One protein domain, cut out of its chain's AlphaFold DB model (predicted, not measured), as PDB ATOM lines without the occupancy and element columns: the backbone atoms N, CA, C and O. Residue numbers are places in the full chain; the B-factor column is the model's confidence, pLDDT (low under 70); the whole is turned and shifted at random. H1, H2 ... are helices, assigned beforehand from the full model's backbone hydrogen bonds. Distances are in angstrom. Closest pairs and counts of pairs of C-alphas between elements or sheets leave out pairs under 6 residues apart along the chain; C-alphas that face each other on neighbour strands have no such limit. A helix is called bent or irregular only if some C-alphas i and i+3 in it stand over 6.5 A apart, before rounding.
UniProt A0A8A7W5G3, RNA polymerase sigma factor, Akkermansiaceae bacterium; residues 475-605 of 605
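This is residues 475 to 605 of the 605 residues of the protein "RNA polymerase sigma factor" of Akkermansiaceae bacterium (UniProt A0A8A7W5G3). Seven of the eight helices lie roughly side by side in a zigzag slab, with H1 at one end and the hairpin of H7 and H8 at the other. H2, H3 and H4 make a triangle in the body, H5 packs on H4, and the short H6 bridges H4 and H7. The printed part has 131 residues with eight named helices, H1 to H8 in order along the chain, and no named strand: its class is all helix. It is compact, with a radius of gyration of the C-alphas of 14.9 A, and the C-alphas span 48 by 36 by 23 A.

H1, residues 475 to 481, begins with C-alpha 475 at (15.591, 11.048, 114.551). H2, residues 486 to 502, is 24.6 A long, and H3, residues 510 to 528, 25.4 A. H3 has a kink of 36 degrees near residue 517 and is only just irregular: C-alphas 512 and 515 are 6.9 A apart. H4, residues 530 to 542, is 19.5 A long and irregular, with C-alphas 531 and 534 7.8 A apart. H5, residues 549 to 562, is 20.2 A long, and H6 is residues 569 to 573. H7, residues 581 to 589, and H8, residues 594 to 603, follow; C-alpha 603 is at (11.605, 25.649, 146.684).

H2, H3, H4 and H5 form an up and down bundle, each running against the one before it. The hub, H4, touches H2, H3, H5 and H6. H4 touches H2 at a shallow tilt of 27 degrees, the same way; the closest C-alphas, of Gly 497 and Ala 540, are 3.9 A apart. H3 and H4, a hairpin, touch through residues 518 to 526 of H3, closest at the C-alphas of Ala 526 and Val 533, 5.8 A. H4 and H5, a hairpin, are closest at the C-alphas of Leu 541 and Asn 551, 5.4 A. H1 touches H2, with the C-alphas of Met 479 and Arg 489 6.6 A apart. H6 touches H4 at Ala 542 and Leu 571, whose C-alphas are 4.9 A apart. H7 touches H5 at a shallow tilt of 6 degrees, with the C-alphas of Tyr 552 and Leu 583 6.7 A apart. H7 and H8 are a hairpin at 15 degrees, closest at the C-alphas of Ala 588 and Arg 597, 5.4 A. Every O i to N i+4 pair is within hydrogen-bond range in H1, H2, H5, H6, H7 and H8; H3 has 13 of 15, H4 7 of 9.

The two C-alphas farthest apart, of Arg 481 and Lys 605, are 47.7 A apart. The printed part has no cut, and no link is long. Its mean pLDDT is 86.4; residues 499 to 512 and 544 to 546 are under 70.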
ATOM      1  N   VAL A 475      16.827  11.117 113.755       83.56
ATOM      2  CA  VAL A 475      15.591  11.048 114.551       83.56
ATOM      3  C   VAL A 475      14.357  11.153 113.651       83.56
ATOM      4  O   VAL A 475      13.427  10.361 113.809       83.56
ATOM      5  N   SER A 476      14.350  12.071 112.678       88.12
ATOM      6  CA  SER A 476      13.283  12.171 111.671       88.12
ATOM      7  C   SER A 476      13.123  10.880 110.872       88.12
ATOM      8  O   SER A 476      12.022  10.332 110.824       88.12
ATOM      9  N   GLY A 477      14.219  10.339 110.331       88.00
ATOM     10  CA  GLY A 477      14.183   9.088 109.575       88.00
ATOM     11  C   GLY A 477      13.663   7.921 110.414       88.00
ATOM     12  O   GLY A 477      12.890   7.099 109.930       88.00
ATOM     13  N   TYR A 478      14.005   7.865 111.704       85.75
ATOM     14  CA  TYR A 478      13.429   6.866 112.603       85.75
ATOM     15  C   TYR A 478      11.918   7.022 112.789       85.75
ATOM     16  O   TYR A 478      11.196   6.032 112.670       85.75
ATOM     17  N   MET A 479      11.439   8.243 113.055       88.81
ATOM     18  CA  MET A 479      10.008   8.520 113.221       88.81
ATOM     19  C   MET A 479       9.200   8.119 111.987       88.81
ATOM     20  O   MET A 479       8.128   7.529 112.126       88.81
ATOM     21  N   GLU A 480       9.727   8.398 110.796       91.44
ATOM     22  CA  GLU A 480       9.128   7.984 109.528       91.44
ATOM     23  C   GLU A 480       9.111   6.460 109.393       91.44
ATOM     24  O   GLU A 480       8.051   5.879 109.150       91.44
ATOM     25  N   ARG A 481      10.249   5.793 109.638       89.50
ATOM     26  CA  ARG A 481      10.367   4.328 109.537       89.50
ATOM     27  C   ARG A 481       9.360   3.587 110.407       89.50
ATOM     28  O   ARG A 481       8.780   2.606 109.955       89.50
ATOM     29  N   ILE A 482       9.153   4.028 111.649       88.88
ATOM     30  CA  ILE A 482       8.224   3.358 112.574       88.88
ATOM     31  C   ILE A 482       6.772   3.823 112.423       88.88
ATOM     32  O   ILE A 482       5.914   3.361 113.182       88.88
ATOM     33  N   ASN A 483       6.497   4.748 111.495       91.88
ATOM     34  CA  ASN A 483       5.220   5.445 111.373       91.88
ATOM     35  C   ASN A 483       4.750   5.994 112.735       91.88
ATOM     36  O   ASN A 483       3.724   5.584 113.284       91.88
ATOM     37  N   ALA A 484       5.582   6.848 113.336       89.44
ATOM     38  CA  ALA A 484       5.405   7.322 114.704       89.44
ATOM     39  C   ALA A 484       4.086   8.090 114.886       89.44
ATOM     40  O   ALA A 484       3.792   9.047 114.166       89.44
ATOM     41  N   SER A 485       3.318   7.717 115.908       90.31
ATOM     42  CA  SER A 485       2.151   8.456 116.400       90.31
ATOM     43  C   SER A 485       2.542   9.818 116.991       90.31
ATOM     44  O   SER A 485       3.704  10.060 117.311       90.31
ATOM     45  N   LYS A 486       1.565  10.710 117.221       89.19
ATOM     46  CA  LYS A 486       1.807  12.026 117.851       89.19
ATOM     47  C   LYS A 486       2.544  11.911 119.196       89.19
ATOM     48  O   LYS A 486       3.477  12.663 119.460       89.19
ATOM     49  N   GLY A 487       2.159  10.942 120.031       85.81
ATOM     50  CA  GLY A 487       2.816  10.695 121.320       85.81
ATOM     51  C   GLY A 487       4.263  10.214 121.177       85.81
ATOM     52  O   GLY A 487       5.134  10.655 121.924       85.81
ATOM     53  N   GLU A 488       4.533   9.364 120.184       86.75
ATOM     54  CA  GLU A 488       5.883   8.879 119.872       86.75
ATOM     55  C   GLU A 488       6.763   9.998 119.314       86.75
ATOM     56  O   GLU A 488       7.890  10.157 119.769       86.75
ATOM     57  N   ARG A 489       6.239  10.843 118.416       89.25
ATOM     58  CA  ARG A 489       6.966  12.017 117.908       89.25
ATOM     59  C   ARG A 489       7.313  13.004 119.020       89.25
ATOM     60  O   ARG A 489       8.447  13.475 119.082       89.25
ATOM     61  N   LYS A 490       6.378  13.259 119.944       88.12
ATOM     62  CA  LYS A 490       6.635  14.076 121.142       88.12
ATOM     63  C   LYS A 490       7.795  13.506 121.965       88.12
ATOM     64  O   LYS A 490       8.712  14.242 122.316       88.12
ATOM     65  N   ALA A 491       7.786  12.198 122.227       83.81
ATOM     66  CA  ALA A 491       8.877  11.529 122.931       83.81
ATOM     67  C   ALA A 491      10.213  11.619 122.164       83.81
ATOM     68  O   ALA A 491      11.245  11.904 122.776       83.81
ATOM     69  N   CYS A 492      10.173  11.470 120.832       84.19
ATOM     70  CA  CYS A 492      11.311  11.652 119.930       84.19
ATOM     71  C   CYS A 492      11.979  13.006 120.074       84.19
ATOM     72  O   CYS A 492      13.181  13.090 120.328       84.19
ATOM     73  N   ILE A 493      11.180  14.057 119.975       87.06
ATOM     74  CA  ILE A 493      11.642  15.434 120.083       87.06
ATOM     75  C   ILE A 493      12.212  15.707 121.478       87.06
ATOM     76  O   ILE A 493      13.257  16.341 121.600       87.06
ATOM     77  N   PHE A 494      11.584  15.194 122.537       85.31
ATOM     78  CA  PHE A 494      12.045  15.421 123.909       85.31
ATOM     79  C   PHE A 494      13.375  14.745 124.214       85.31
ATOM     80  O   PHE A 494      14.260  15.385 124.786       85.31
ATOM     81  N   ALA A 495      13.558  13.486 123.808       78.44
ATOM     82  CA  ALA A 495      14.851  12.838 124.010       78.44
ATOM     83  C   ALA A 495      15.933  13.475 123.126       78.44
ATOM     84  O   ALA A 495      17.065  13.627 123.580       78.44
ATOM     85  N   ALA A 496      15.577  13.915 121.912       79.56
ATOM     86  CA  ALA A 496      16.471  14.675 121.046       79.56
ATOM     87  C   ALA A 496      16.832  16.061 121.624       79.56
ATOM     88  O   ALA A 496      17.922  16.572 121.405       79.56
ATOM     89  N   GLY A 497      15.951  16.681 122.404       80.50
ATOM     90  CA  GLY A 497      16.299  17.877 123.169       80.50
ATOM     91  C   GLY A 497      17.308  17.544 124.265       80.50
ATOM     92  O   GLY A 497      18.399  18.110 124.318       80.50
ATOM     93  N   TRP A 498      16.957  16.574 125.113       76.38
ATOM     94  CA  TRP A 498      17.721  16.222 126.312       76.38
ATOM     95  C   TRP A 498      19.122  15.675 126.016       76.38
ATOM     96  O   TRP A 498      20.100  16.064 126.652       76.38
ATOM     97  N   ALA A 499      19.244  14.760 125.056       68.50
ATOM     98  CA  ALA A 499      20.528  14.152 124.740       68.50
ATOM     99  C   ALA A 499      21.411  15.090 123.886       68.50
ATOM    100  O   ALA A 499      22.627  14.921 123.846       68.50
ATOM    101  N   GLY A 500      20.821  16.095 123.233       65.56
ATOM    102  CA  GLY A 500      21.517  17.026 122.341       65.56
ATOM    103  C   GLY A 500      22.316  18.052 123.128       65.56
ATOM    104  O   GLY A 500      23.434  18.381 122.752       65.56
ATOM    105  N   SER A 501      21.790  18.460 124.283       61.53
ATOM    106  CA  SER A 501      22.512  19.244 125.289       61.53
ATOM    107  C   SER A 501      23.493  18.431 126.135       61.53
ATOM    108  O   SER A 501      24.440  18.998 126.682       61.53
ATOM    109  N   ALA A 502      23.319  17.106 126.207       55.25
ATOM    110  CA  ALA A 502      24.256  16.201 126.871       55.25
ATOM    111  C   ALA A 502      25.460  15.805 125.986       55.25
ATOM    112  O   ALA A 502      26.543  15.548 126.513       55.25
ATOM    113  N   GLY A 503      25.282  15.760 124.661       50.34
ATOM    114  CA  GLY A 503      26.210  15.159 123.693       50.34
ATOM    115  C   GLY A 503      27.464  15.958 123.322       50.34
ATOM    116  O   GLY A 503      28.205  15.505 122.458       50.34
ATOM    117  N   ASP A 504      27.729  17.109 123.945       47.94
ATOM    118  CA  ASP A 504      28.919  17.922 123.625       47.94
ATOM    119  C   ASP A 504      29.612  18.521 124.869       47.94
ATOM    120  O   ASP A 504      30.463  19.396 124.756       47.94
ATOM    121  N   GLN A 505      29.325  18.035 126.088       47.16
ATOM    122  CA  GLN A 505      30.005  18.534 127.305       47.16
ATOM    123  C   GLN A 505      31.488  18.117 127.398       47.16
ATOM    124  O   GLN A 505      32.223  18.606 128.255       47.16
ATOM    125  N   SER A 506      31.951  17.229 126.509       43.31
ATOM    126  CA  SER A 506      33.370  16.889 126.345       43.31
ATOM    127  C   SER A 506      34.094  17.712 125.272       43.31
ATOM    128  O   SER A 506      35.327  17.682 125.249       43.31
ATOM    129  N   ASP A 507      33.381  18.436 124.396       49.94
ATOM    130  CA  ASP A 507      34.002  19.321 123.404       49.94
ATOM    131  C   ASP A 507      34.223  20.713 124.009       49.94
ATOM    132  O   ASP A 507      33.324  21.356 124.560       49.94
ATOM    133  N   ARG A 508      35.461  21.204 123.924       48.28
ATOM    134  CA  ARG A 508      35.802  22.534 124.437       48.28
ATOM    135  C   ARG A 508      35.117  23.587 123.564       48.28
ATOM    136  O   ARG A 508      35.620  23.932 122.500       48.28
ATOM    137  N   GLY A 509      34.013  24.150 124.054       56.09
ATOM    138  CA  GLY A 509      33.303  25.259 123.409       56.09
ATOM    139  C   GLY A 509      31.838  25.000 123.058       56.09
ATOM    140  O   GLY A 509      31.267  25.832 122.354       56.09
ATOM    141  N   TRP A 510      31.221  23.914 123.540       66.69
ATOM    142  CA  TRP A 510      29.784  23.651 123.353       66.69
ATOM    143  C   TRP A 510      28.885  24.828 123.735       66.69
ATOM    144  O   TRP A 510      27.987  25.174 122.975       66.69
ATOM    145  N   GLU A 511      29.176  25.511 124.845       63.16
ATOM    146  CA  GLU A 511      28.415  26.692 125.285       63.16
ATOM    147  C   GLU A 511      28.314  27.767 124.193       63.16
ATOM    148  O   GLU A 511      27.285  28.416 124.059       63.16
ATOM    149  N   ARG A 512      29.338  27.909 123.336       68.81
ATOM    150  CA  ARG A 512      29.311  28.853 122.204       68.81
ATOM    151  C   ARG A 512      28.465  28.366 121.030       68.81
ATOM    152  O   ARG A 512      28.018  29.183 120.236       68.81
ATOM    153  N   LYS A 513      28.288  27.052 120.884       76.31
ATOM    154  CA  LYS A 513      27.489  26.424 119.818       76.31
ATOM    155  C   LYS A 513      26.026  26.226 120.226       76.31
ATOM    156  O   LYS A 513      25.179  26.059 119.349       76.31
ATOM    157  N   LEU A 514      25.735  26.236 121.530       80.31
ATOM    158  CA  LEU A 514      24.405  26.009 122.092       80.31
ATOM    159  C   LEU A 514      23.336  26.956 121.509       80.31
ATOM    160  O   LEU A 514      22.286  26.441 121.119       80.31
ATOM    161  N   PRO A 515      23.569  28.280 121.351       87.69
ATOM    162  CA  PRO A 515      22.587  29.178 120.736       87.69
ATOM    163  C   PRO A 515      22.216  28.790 119.297       87.69
ATOM    164  O   PRO A 515      21.040  28.731 118.942       87.69
ATOM    165  N   ASP A 516      23.202  28.469 118.461       87.25
ATOM    166  CA  ASP A 516      22.942  28.084 117.071       87.25
ATOM    167  C   ASP A 516      22.262  26.716 116.988       87.25
ATOM    168  O   ASP A 516      21.416  26.468 116.127       87.25
ATOM    169  N   TRP A 517      22.635  25.801 117.884       86.62
ATOM    170  CA  TRP A 517      22.016  24.488 117.961       86.62
ATOM    171  C   TRP A 517      20.555  24.577 118.411       86.62
ATOM    172  O   TRP A 517      19.706  23.945 117.782       86.62
ATOM    173  N   ILE A 518      20.238  25.388 119.429       89.94
ATOM    174  CA  ILE A 518      18.862  25.516 119.931       89.94
ATOM    175  C   ILE A 518      17.939  26.160 118.891       89.94
ATOM    176  O   ILE A 518      16.779  25.770 118.797       89.94
ATOM    177  N   ILE A 519      18.450  27.073 118.053       92.06
ATOM    178  CA  ILE A 519      17.698  27.623 116.912       92.06
ATOM    179  C   ILE A 519      17.296  26.496 115.957       92.06
ATOM    180  O   ILE A 519      16.105  26.292 115.724       92.06
ATOM    181  N   ARG A 520      18.270  25.711 115.477       91.25
ATOM    182  CA  ARG A 520      17.999  24.591 114.560       91.25
ATOM    183  C   ARG A 520      17.074  23.547 115.182       91.25
ATOM    184  O   ARG A 520      16.195  23.028 114.504       91.25
ATOM    185  N   PHE A 521      17.247  23.258 116.472       90.75
ATOM    186  CA  PHE A 521      16.395  22.322 117.206       90.75
ATOM    187  C   PHE A 521      14.948  22.801 117.260       90.75
ATOM    188  O   PHE A 521      14.038  22.021 116.992       90.75
ATOM    189  N   ARG A 522      14.731  24.083 117.571       94.44
ATOM    190  CA  ARG A 522      13.394  24.681 117.611       94.44
ATOM    191  C   ARG A 522      12.727  24.671 116.242       94.44
ATOM    192  O   ARG A 522      11.565  24.290 116.159       94.44
ATOM    193  N   GLU A 523      13.449  25.044 115.187       95.31
ATOM    194  CA  GLU A 523      12.947  25.006 113.805       95.31
ATOM    195  C   GLU A 523      12.548  23.584 113.389       95.31
ATOM    196  O   GLU A 523      11.445  23.365 112.888       95.31
ATOM    197  N   TRP A 524      13.410  22.604 113.666       95.00
ATOM    198  CA  TRP A 524      13.140  21.192 113.399       95.00
ATOM    199  C   TRP A 524      11.933  20.669 114.189       95.00
ATOM    200  O   TRP A 524      11.028  20.075 113.604       95.00
ATOM    201  N   ALA A 525      11.876  20.925 115.499       94.19
ATOM    202  CA  ALA A 525      10.766  20.500 116.348       94.19
ATOM    203  C   ALA A 525       9.438  21.133 115.902       94.19
ATOM    204  O   ALA A 525       8.421  20.442 115.850       94.19
ATOM    205  N   ALA A 526       9.454  22.415 115.521       95.69
ATOM    206  CA  ALA A 526       8.280  23.131 115.028       95.69
ATOM    207  C   ALA A 526       7.746  22.559 113.709       95.69
ATOM    208  O   ALA A 526       6.534  22.531 113.503       95.69
ATOM    209  N   GLY A 527       8.639  22.070 112.841       95.81
ATOM    210  CA  GLY A 527       8.268  21.398 111.596       95.81
ATOM    211  C   GLY A 527       7.563  20.050 111.795       95.81
ATOM    212  O   GLY A 527       6.920  19.569 110.864       95.81
ATOM    213  N   ILE A 528       7.660  19.447 112.985       93.94
ATOM    214  CA  ILE A 528       7.114  18.115 113.281       93.94
ATOM    215  C   ILE A 528       5.913  18.205 114.230       93.94
ATOM    216  O   ILE A 528       4.841  17.691 113.920       93.94
ATOM    217  N   GLU A 529       6.076  18.850 115.388       94.69
ATOM    218  CA  GLU A 529       5.028  19.046 116.396       94.69
ATOM    219  C   GLU A 529       5.122  20.476 116.973       94.69
ATOM    220  O   GLU A 529       5.779  20.702 117.993       94.69
ATOM    221  N   PRO A 530       4.462  21.476 116.359       94.62
ATOM    222  CA  PRO A 530       4.593  22.879 116.767       94.62
ATOM    223  C   PRO A 530       4.072  23.163 118.184       94.62
ATOM    224  O   PRO A 530       4.579  24.048 118.866       94.62
ATOM    225  N   GLU A 531       3.098  22.387 118.668       94.00
ATOM    226  CA  GLU A 531       2.460  22.582 119.982       94.00
ATOM    227  C   GLU A 531       3.385  22.308 121.180       94.00
ATOM    228  O   GLU A 531       3.058  22.683 122.308       94.00
ATOM    229  N   ILE A 532       4.511  21.619 120.968       93.44
ATOM    230  CA  ILE A 532       5.411  21.185 122.049       93.44
ATOM    231  C   ILE A 532       6.769  21.886 122.026       93.44
ATOM    232  O   ILE A 532       7.618  21.561 122.851       93.44
ATOM    233  N   VAL A 533       7.000  22.814 121.094       95.50
ATOM    234  CA  VAL A 533       8.319  23.435 120.864       95.50
ATOM    235  C   VAL A 533       8.856  24.098 122.127       95.50
ATOM    236  O   VAL A 533      10.039  23.963 122.437       95.50
ATOM    237  N   GLU A 534       7.994  24.770 122.884       95.75
ATOM    238  CA  GLU A 534       8.393  25.474 124.104       95.75
ATOM    239  C   GLU A 534       8.759  24.509 125.240       95.75
ATOM    240  O   GLU A 534       9.820  24.641 125.852       95.75
ATOM    241  N   GLU A 535       7.963  23.456 125.436       94.00
ATOM    242  CA  GLU A 535       8.260  22.370 126.383       94.00
ATOM    243  C   GLU A 535       9.558  21.627 125.996       94.00
ATOM    244  O   GLU A 535      10.426  21.385 126.835       94.00
ATOM    245  N   ALA A 536       9.736  21.329 124.703       91.50
ATOM    246  CA  ALA A 536      10.932  20.687 124.160       91.50
ATOM    247  C   ALA A 536      12.185  21.555 124.330       91.50
ATOM    248  O   ALA A 536      13.254  21.042 124.651       91.50
ATOM    249  N   THR A 537      12.056  22.869 124.125       93.94
ATOM    250  CA  THR A 537      13.153  23.828 124.310       93.94
ATOM    251  C   THR A 537      13.591  23.861 125.763       93.94
ATOM    252  O   THR A 537      14.788  23.779 126.031       93.94
ATOM    253  N   GLY A 538      12.639  23.929 126.697       92.50
ATOM    254  CA  GLY A 538      12.943  23.873 128.123       92.50
ATOM    255  C   GLY A 538      13.698  22.598 128.493       92.50
ATOM    256  O   GLY A 538      14.739  22.662 129.142       92.50
ATOM    257  N   LEU A 539      13.233  21.437 128.014       88.56
ATOM    258  CA  LEU A 539      13.898  20.147 128.241       88.56
ATOM    259  C   LEU A 539      15.304  20.090 127.637       88.56
ATOM    260  O   LEU A 539      16.212  19.541 128.260       88.56
ATOM    261  N   ALA A 540      15.497  20.661 126.449       87.12
ATOM    262  CA  ALA A 540      16.806  20.739 125.819       87.12
ATOM    263  C   ALA A 540      17.768  21.608 126.638       87.12
ATOM    264  O   ALA A 540      18.880  21.178 126.931       87.12
ATOM    265  N   LEU A 541      17.329  22.788 127.082       89.62
ATOM    266  CA  LEU A 541      18.141  23.694 127.900       89.62
ATOM    267  C   LEU A 541      18.408  23.145 129.309       89.62
ATOM    268  O   LEU A 541      19.450  23.448 129.883       89.62
ATOM    269  N   ALA A 542      17.509  22.324 129.849       87.00
ATOM    270  CA  ALA A 542      17.681  21.644 131.131       87.00
ATOM    271  C   ALA A 542      18.479  20.328 131.039       87.00
ATOM    272  O   ALA A 542      18.807  19.742 132.076       87.00
ATOM    273  N   GLY A 543      18.737  19.820 129.831       74.88
ATOM    274  CA  GLY A 543      19.438  18.556 129.606       74.88
ATOM    275  C   GLY A 543      20.955  18.658 129.798       74.88
ATOM    276  O   GLY A 543      21.551  19.727 129.661       74.88
ATOM    277  N   GLY A 544      21.585  17.525 130.128       64.00
ATOM    278  CA  GLY A 544      23.022  17.432 130.410       64.00
ATOM    279  C   GLY A 544      23.397  17.434 131.902       64.00
ATOM    280  O   GLY A 544      22.557  17.632 132.788       64.00
ATOM    281  N   TYR A 545      24.676  17.146 132.175       59.38
ATOM    282  CA  TYR A 545      25.218  17.005 133.535       59.38
ATOM    283  C   TYR A 545      25.588  18.353 134.167       59.38
ATOM    284  O   TYR A 545      25.436  18.506 135.374       59.38
ATOM    285  N   SER A 546      26.012  19.322 133.353       64.25
ATOM    286  CA  SER A 546      26.235  20.721 133.741       64.25
ATOM    287  C   SER A 546      25.316  21.654 132.949       64.25
ATOM    288  O   SER A 546      25.237  21.515 131.724       64.25
ATOM    289  N   VAL A 547      24.626  22.575 133.627       76.31
ATOM    290  CA  VAL A 547      23.820  23.645 133.021       76.31
ATOM    291  C   VAL A 547      24.524  24.964 133.329       76.31
ATOM    292  O   VAL A 547      24.897  25.219 134.466       76.31
ATOM    293  N   SER A 548      24.760  25.798 132.316       81.44
ATOM    294  CA  SER A 548      25.500  27.051 132.494       81.44
ATOM    295  C   SER A 548      24.575  28.264 132.474       81.44
ATOM    296  O   SER A 548      23.398  28.174 132.120       81.44
ATOM    297  N   GLN A 549      25.119  29.435 132.805       86.88
ATOM    298  CA  GLN A 549      24.403  30.710 132.716       86.88
ATOM    299  C   GLN A 549      23.798  30.961 131.320       86.88
ATOM    300  O   GLN A 549      22.724  31.553 131.218       86.88
ATOM    301  N   GLU A 550      24.436  30.463 130.253       87.38
ATOM    302  CA  GLU A 550      23.932  30.574 128.880       87.38
ATOM    303  C   GLU A 550      22.584  29.855 128.713       87.38
ATOM    304  O   GLU A 550      21.664  30.393 128.098       87.38
ATOM    305  N   ASN A 551      22.412  28.674 129.320       90.69
ATOM    306  CA  ASN A 551      21.153  27.927 129.274       90.69
ATOM    307  C   ASN A 551      20.001  28.719 129.915       90.69
ATOM    308  O   ASN A 551      18.922  28.825 129.329       90.69
ATOM    309  N   TYR A 552      20.244  29.304 131.094       91.38
ATOM    310  CA  TYR A 552      19.273  30.147 131.804       91.38
ATOM    311  C   TYR A 552      18.932  31.407 130.992       91.38
ATOM    312  O   TYR A 552      17.757  31.756 130.842       91.38
ATOM    313  N   GLY A 553      19.942  32.054 130.399       92.75
ATOM    314  CA  GLY A 553      19.762  33.228 129.541       92.75
ATOM    315  C   GLY A 553      18.937  32.937 128.285       92.75
ATOM    316  O   GLY A 553      18.025  33.697 127.947       92.75
ATOM    317  N   LEU A 554      19.196  31.810 127.613       93.56
ATOM    318  CA  LEU A 554      18.412  31.361 126.460       93.56
ATOM    319  C   LEU A 554      16.966  31.030 126.850       93.56
ATOM    320  O   LEU A 554      16.047  31.418 126.128       93.56
ATOM    321  N   ALA A 555      16.746  30.379 127.996       94.81
ATOM    322  CA  ALA A 555      15.400  30.073 128.478       94.81
ATOM    323  C   ALA A 555      14.580  31.353 128.698       94.81
ATOM    324  O   ALA A 555      13.466  31.464 128.183       94.81
ATOM    325  N   LEU A 556      15.162  32.361 129.359       95.50
ATOM    326  CA  LEU A 556      14.535  33.675 129.531       95.50
ATOM    327  C   LEU A 556      14.284  34.387 128.200       95.50
ATOM    328  O   LEU A 556      13.221  34.974 128.009       95.50
ATOM    329  N   LYS A 557      15.240  34.340 127.267       95.69
ATOM    330  CA  LYS A 557      15.088  34.934 125.931       95.69
ATOM    331  C   LYS A 557      13.870  34.358 125.206       95.69
ATOM    332  O   LYS A 557      13.057  35.124 124.691       95.69
ATOM    333  N   TYR A 558      13.740  33.031 125.168       95.31
ATOM    334  CA  TYR A 558      12.623  32.381 124.480       95.31
ATOM    335  C   TYR A 558      11.301  32.531 125.239       95.31
ATOM    336  O   TYR A 558      10.273  32.759 124.598       95.31
ATOM    337  N   HIS A 559      11.315  32.522 126.575       96.19
ATOM    338  CA  HIS A 559      10.136  32.816 127.398       96.19
ATOM    339  C   HIS A 559       9.599  34.222 127.153       96.19
ATOM    340  O   HIS A 559       8.420  34.377 126.866       96.19
ATOM    341  N   ARG A 560      10.462  35.244 127.122       94.31
ATOM    342  CA  ARG A 560      10.044  36.623 126.809       94.31
ATOM    343  C   ARG A 560       9.416  36.758 125.423       94.31
ATOM    344  O   ARG A 560       8.589  37.640 125.222       94.31
ATOM    345  N   SER A 561       9.822  35.917 124.470       92.81
ATOM    346  CA  SER A 561       9.285  35.945 123.107       92.81
ATOM    347  C   SER A 561       7.946  35.219 122.952       92.81
ATOM    348  O   SER A 561       7.119  35.656 122.158       92.81
ATOM    349  N   SER A 562       7.728  34.129 123.693       93.31
ATOM    350  CA  SER A 562       6.541  33.270 123.558       93.31
ATOM    351  C   SER A 562       5.479  33.526 124.630       93.31
ATOM    352  O   SER A 562       4.295  33.322 124.378       93.31
ATOM    353  N   GLY A 563       5.893  33.954 125.824       92.88
ATOM    354  CA  GLY A 563       5.064  34.014 127.026       92.88
ATOM    355  C   GLY A 563       4.718  32.645 127.626       92.88
ATOM    356  O   GLY A 563       3.868  32.594 128.510       92.88
ATOM    357  N   ASP A 564       5.322  31.543 127.159       95.12
ATOM    358  CA  ASP A 564       4.994  30.188 127.626       95.12
ATOM    359  C   ASP A 564       5.925  29.741 128.764       95.12
ATOM    360  O   ASP A 564       7.117  29.479 128.570       95.12
ATOM    361  N   ASP A 565       5.356  29.599 129.964       96.00
ATOM    362  CA  ASP A 565       6.069  29.153 131.163       96.00
ATOM    363  C   ASP A 565       6.702  27.757 131.010       96.00
ATOM    364  O   ASP A 565       7.688  27.467 131.692       96.00
ATOM    365  N   LYS A 566       6.221  26.905 130.087       94.94
ATOM    366  CA  LYS A 566       6.752  25.545 129.858       94.94
ATOM    367  C   LYS A 566       8.234  25.507 129.486       94.94
ATOM    368  O   LYS A 566       8.865  24.474 129.685       94.94
ATOM    369  N   ILE A 567       8.798  26.603 128.979       95.62
ATOM    370  CA  ILE A 567      10.240  26.708 128.697       95.62
ATOM    371  C   ILE A 567      11.046  26.697 129.996       95.62
ATOM    372  O   ILE A 567      12.142  26.143 130.047       95.62
ATOM    373  N   LEU A 568      10.514  27.320 131.048       96.25
ATOM    374  CA  LEU A 568      11.239  27.535 132.296       96.25
ATOM    375  C   LEU A 568      11.110  26.340 133.242       96.25
ATOM    376  O   LEU A 568      12.052  26.041 133.979       96.25
ATOM    377  N   LEU A 569       9.973  25.634 133.211       95.12
ATOM    378  CA  LEU A 569       9.672  24.553 134.162       95.12
ATOM    379  C   LEU A 569      10.764  23.473 134.236       95.12
ATOM    380  O   LEU A 569      11.169  23.154 135.353       95.12
ATOM    381  N   PRO A 570      11.325  22.958 133.122       92.75
ATOM    382  CA  PRO A 570      12.351  21.918 133.198       92.75
ATOM    383  C   PRO A 570      13.632  22.356 133.919       92.75
ATOM    384  O   PRO A 570      14.252  21.547 134.606       92.75
ATOM    385  N   LEU A 571      14.028  23.629 133.797       91.56
ATOM    386  CA  LEU A 571      15.174  24.189 134.524       91.56
ATOM    387  C   LEU A 571      14.851  24.384 136.012       91.56
ATOM    388  O   LEU A 571      15.691  24.117 136.865       91.56
ATOM    389  N   LEU A 572      13.625  24.807 136.326       93.69
ATOM    390  CA  LEU A 572      13.148  25.027 137.696       93.69
ATOM    391  C   LEU A 572      12.893  23.717 138.468       93.69
ATOM    392  O   LEU A 572      12.989  23.670 139.700       93.69
ATOM    393  N   ASP A 573      12.574  22.636 137.760       92.44
ATOM    394  CA  ASP A 573      12.367  21.311 138.345       92.44
ATOM    395  C   ASP A 573      13.669  20.652 138.807       92.44
ATOM    396  O   ASP A 573      13.629  19.836 139.730       92.44
ATOM    397  N   ARG A 574      14.821  21.063 138.264       88.44
ATOM    398  CA  ARG A 574      16.144  20.612 138.719       88.44
ATOM    399  C   ARG A 574      16.446  21.091 140.138       88.44
ATOM    400  O   ARG A 574      15.862  22.061 140.623       88.44
ATOM    401  N   ASP A 575      17.373  20.406 140.795       87.62
ATOM    402  CA  ASP A 575      17.983  20.882 142.035       87.62
ATOM    403  C   ASP A 575      19.237  21.682 141.657       87.62
ATOM    404  O   ASP A 575      20.218  21.077 141.218       87.62
ATOM    405  N   PRO A 576      19.191  23.028 141.720       85.56
ATOM    406  CA  PRO A 576      20.307  23.860 141.301       85.56
ATOM    407  C   PRO A 576      21.470  23.740 142.287       85.56
ATOM    408  O   PRO A 576      21.277  23.639 143.499       85.56
ATOM    409  N   THR A 577      22.684  23.796 141.758       86.88
ATOM    410  CA  THR A 577      23.908  24.031 142.531       86.88
ATOM    411  C   THR A 577      23.904  25.430 143.159       86.88
ATOM    412  O   THR A 577      23.121  26.300 142.767       86.88
ATOM    413  N   ASP A 578      24.809  25.684 144.107       86.31
ATOM    414  CA  ASP A 578      24.940  27.001 144.752       86.31
ATOM    415  C   ASP A 578      25.191  28.137 143.739       86.31
ATOM    416  O   ASP A 578      24.734  29.263 143.941       86.31
ATOM    417  N   GLU A 579      25.875  27.840 142.628       85.75
ATOM    418  CA  GLU A 579      26.141  28.790 141.538       85.75
ATOM    419  C   GLU A 579      24.903  29.037 140.654       85.75
ATOM    420  O   GLU A 579      24.690  30.153 140.179       85.75
ATOM    421  N   GLU A 580      24.058  28.021 140.463       88.69
ATOM    422  CA  GLU A 580      22.825  28.099 139.665       88.69
ATOM    423  C   GLU A 580      21.647  28.695 140.454       88.69
ATOM    424  O   GLU A 580      20.706  29.222 139.856       88.69
ATOM    425  N   LEU A 581      21.668  28.628 141.791       91.69
ATOM    426  CA  LEU A 581      20.547  29.028 142.646       91.69
ATOM    427  C   LEU A 581      20.059  30.473 142.399       91.69
ATOM    428  O   LEU A 581      18.842  30.668 142.310       91.69
ATOM    429  N   PRO A 582      20.932  31.491 142.241       92.88
ATOM    430  CA  PRO A 582      20.489  32.841 141.893       92.88
ATOM    431  C   PRO A 582      19.770  32.899 140.537       92.88
ATOM    432  O   PRO A 582      18.735  33.551 140.427       92.88
ATOM    433  N   LEU A 583      20.269  32.166 139.536       92.75
ATOM    434  CA  LEU A 583      19.693  32.112 138.188       92.75
ATOM    435  C   LEU A 583      18.333  31.398 138.184       92.75
ATOM    436  O   LEU A 583      17.398  31.815 137.502       92.75
ATOM    437  N   ALA A 584      18.196  30.333 138.978       92.75
ATOM    438  CA  ALA A 584      16.937  29.613 139.152       92.75
ATOM    439  C   ALA A 584      15.874  30.466 139.863       92.75
ATOM    440  O   ALA A 584      14.701  30.422 139.490       92.75
ATOM    441  N   ARG A 585      16.277  31.276 140.852       94.12
ATOM    442  CA  ARG A 585      15.384  32.252 141.500       94.12
ATOM    443  C   ARG A 585      14.927  33.328 140.515       94.12
ATOM    444  O   ARG A 585      13.727  33.570 140.440       94.12
ATOM    445  N   GLU A 586      15.840  33.899 139.729       94.31
ATOM    446  CA  GLU A 586      15.505  34.877 138.681       94.31
ATOM    447  C   GLU A 586      14.506  34.295 137.665       94.31
ATOM    448  O   GLU A 586      13.476  34.905 137.382       94.31
ATOM    449  N   LEU A 587      14.747  33.074 137.172       94.25
ATOM    450  CA  LEU A 587      13.803  32.369 136.296       94.25
ATOM    451  C   LEU A 587      12.412  32.222 136.924       94.25
ATOM    452  O   LEU A 587      11.407  32.427 136.243       94.25
ATOM    453  N   ALA A 588      12.342  31.855 138.206       95.56
ATOM    454  CA  ALA A 588      11.072  31.653 138.895       95.56
ATOM    455  C   ALA A 588      10.256  32.952 138.985       95.56
ATOM    456  O   ALA A 588       9.034  32.904 138.853       95.56
ATOM    457  N   GLU A 589      10.903  34.107 139.167       95.75
ATOM    458  CA  GLU A 589      10.232  35.416 139.196       95.75
ATOM    459  C   GLU A 589       9.543  35.759 137.869       95.75
ATOM    460  O   GLU A 589       8.513  36.439 137.871       95.75
ATOM    461  N   HIS A 590      10.066  35.246 136.754       95.19
ATOM    462  CA  HIS A 590       9.525  35.465 135.416       95.19
ATOM    463  C   HIS A 590       8.319  34.582 135.061       95.19
ATOM    464  O   HIS A 590       7.678  34.846 134.043       95.19
ATOM    465  N   LEU A 591       7.964  33.589 135.885       95.56
ATOM    466  CA  LEU A 591       6.765  32.775 135.665       95.56
ATOM    467  C   LEU A 591       5.499  33.640 135.654       95.56
ATOM    468  O   LEU A 591       5.250  34.430 136.577       95.56
ATOM    469  N   THR A 592       4.679  33.460 134.620       93.56
ATOM    470  CA  THR A 592       3.404  34.168 134.460       93.56
ATOM    471  C   THR A 592       2.342  33.641 135.426       93.56
ATOM    472  O   THR A 592       1.589  34.431 136.004       93.56
ATOM    473  N   ASP A 593       2.333  32.330 135.689       94.31
ATOM    474  CA  ASP A 593       1.479  31.700 136.696       94.31
ATOM    475  C   ASP A 593       1.969  32.032 138.119       94.31
ATOM    476  O   ASP A 593       3.035  31.602 138.570       94.31
ATOM    477  N   GLY A 594       1.155  32.791 138.860       94.56
ATOM    478  CA  GLY A 594       1.466  33.211 140.225       94.56
ATOM    479  C   GLY A 594       1.611  32.061 141.228       94.56
ATOM    480  O   GLY A 594       2.433  32.166 142.139       94.56
ATOM    481  N   ALA A 595       0.871  30.962 141.056       95.25
ATOM    482  CA  ALA A 595       0.952  29.801 141.938       95.25
ATOM    483  C   ALA A 595       2.237  29.000 141.682       95.25
ATOM    484  O   ALA A 595       2.907  28.582 142.631       95.25
ATOM    485  N   LEU A 596       2.624  28.827 140.411       93.88
ATOM    486  CA  LEU A 596       3.913  28.217 140.066       93.88
ATOM    487  C   LEU A 596       5.078  29.088 140.540       93.88
ATOM    488  O   LEU A 596       6.015  28.567 141.147       93.88
ATOM    489  N   ARG A 597       4.992  30.409 140.347       96.56
ATOM    490  CA  ARG A 597       5.990  31.365 140.842       96.56
ATOM    491  C   ARG A 597       6.212  31.221 142.345       96.56
ATOM    492  O   ARG A 597       7.348  31.053 142.784       96.56
ATOM    493  N   GLU A 598       5.144  31.221 143.139       96.19
ATOM    494  CA  GLU A 598       5.247  31.054 144.593       96.19
ATOM    495  C   GLU A 598       5.848  29.692 144.981       96.19
ATOM    496  O   GLU A 598       6.736  29.626 145.837       96.19
ATOM    497  N   LYS A 599       5.419  28.609 144.315       96.25
ATOM    498  CA  LYS A 599       5.939  27.251 144.529       96.25
ATOM    499  C   LYS A 599       7.458  27.189 144.340       96.25
ATOM    500  O   LYS A 599       8.151  26.688 145.229       96.25
ATOM    501  N   TYR A 600       7.983  27.674 143.213       95.62
ATOM    502  CA  TYR A 600       9.418  27.582 142.919       95.62
ATOM    503  C   TYR A 600      10.251  28.572 143.735       95.62
ATOM    504  O   TYR A 600      11.302  28.195 144.246       95.62
ATOM    505  N   LEU A 601       9.760  29.791 143.981       94.38
ATOM    506  CA  LEU A 601      10.444  30.717 144.889       94.38
ATOM    507  C   LEU A 601      10.558  30.143 146.304       94.38
ATOM    508  O   LEU A 601      11.576  30.335 146.959       94.38
ATOM    509  N   LYS A 602       9.547  29.405 146.775       95.12
ATOM    510  CA  LYS A 602       9.622  28.685 148.052       95.12
ATOM    511  C   LYS A 602      10.589  27.500 148.000       95.12
ATOM    512  O   LYS A 602      11.287  27.290 148.983       95.12
ATOM    513  N   LYS A 603      10.641  26.750 146.890       93.50
ATOM    514  CA  LYS A 603      11.605  25.649 146.684       93.50
ATOM    515  C   LYS A 603      13.050  26.134 146.832       93.50
ATOM    516  O   LYS A 603      13.874  25.407 147.366       93.50
ATOM    517  N   PHE A 604      13.337  27.346 146.361       91.88
ATOM    518  CA  PHE A 604      14.689  27.898 146.337       91.88
ATOM    519  C   PHE A 604      15.031  28.810 147.514       91.88
ATOM    520  O   PHE A 604      16.125  29.366 147.498       91.88
ATOM    521  N   LYS A 605      14.134  29.024 148.483       84.25
ATOM    522  CA  LYS A 605      14.442  29.745 149.731       84.25
ATOM    523  C   LYS A 605      15.289  28.881 150.644       84.25
ATOM    524  O   LYS A 605      16.286  29.442 151.147       84.25
TER     525      LYS A 605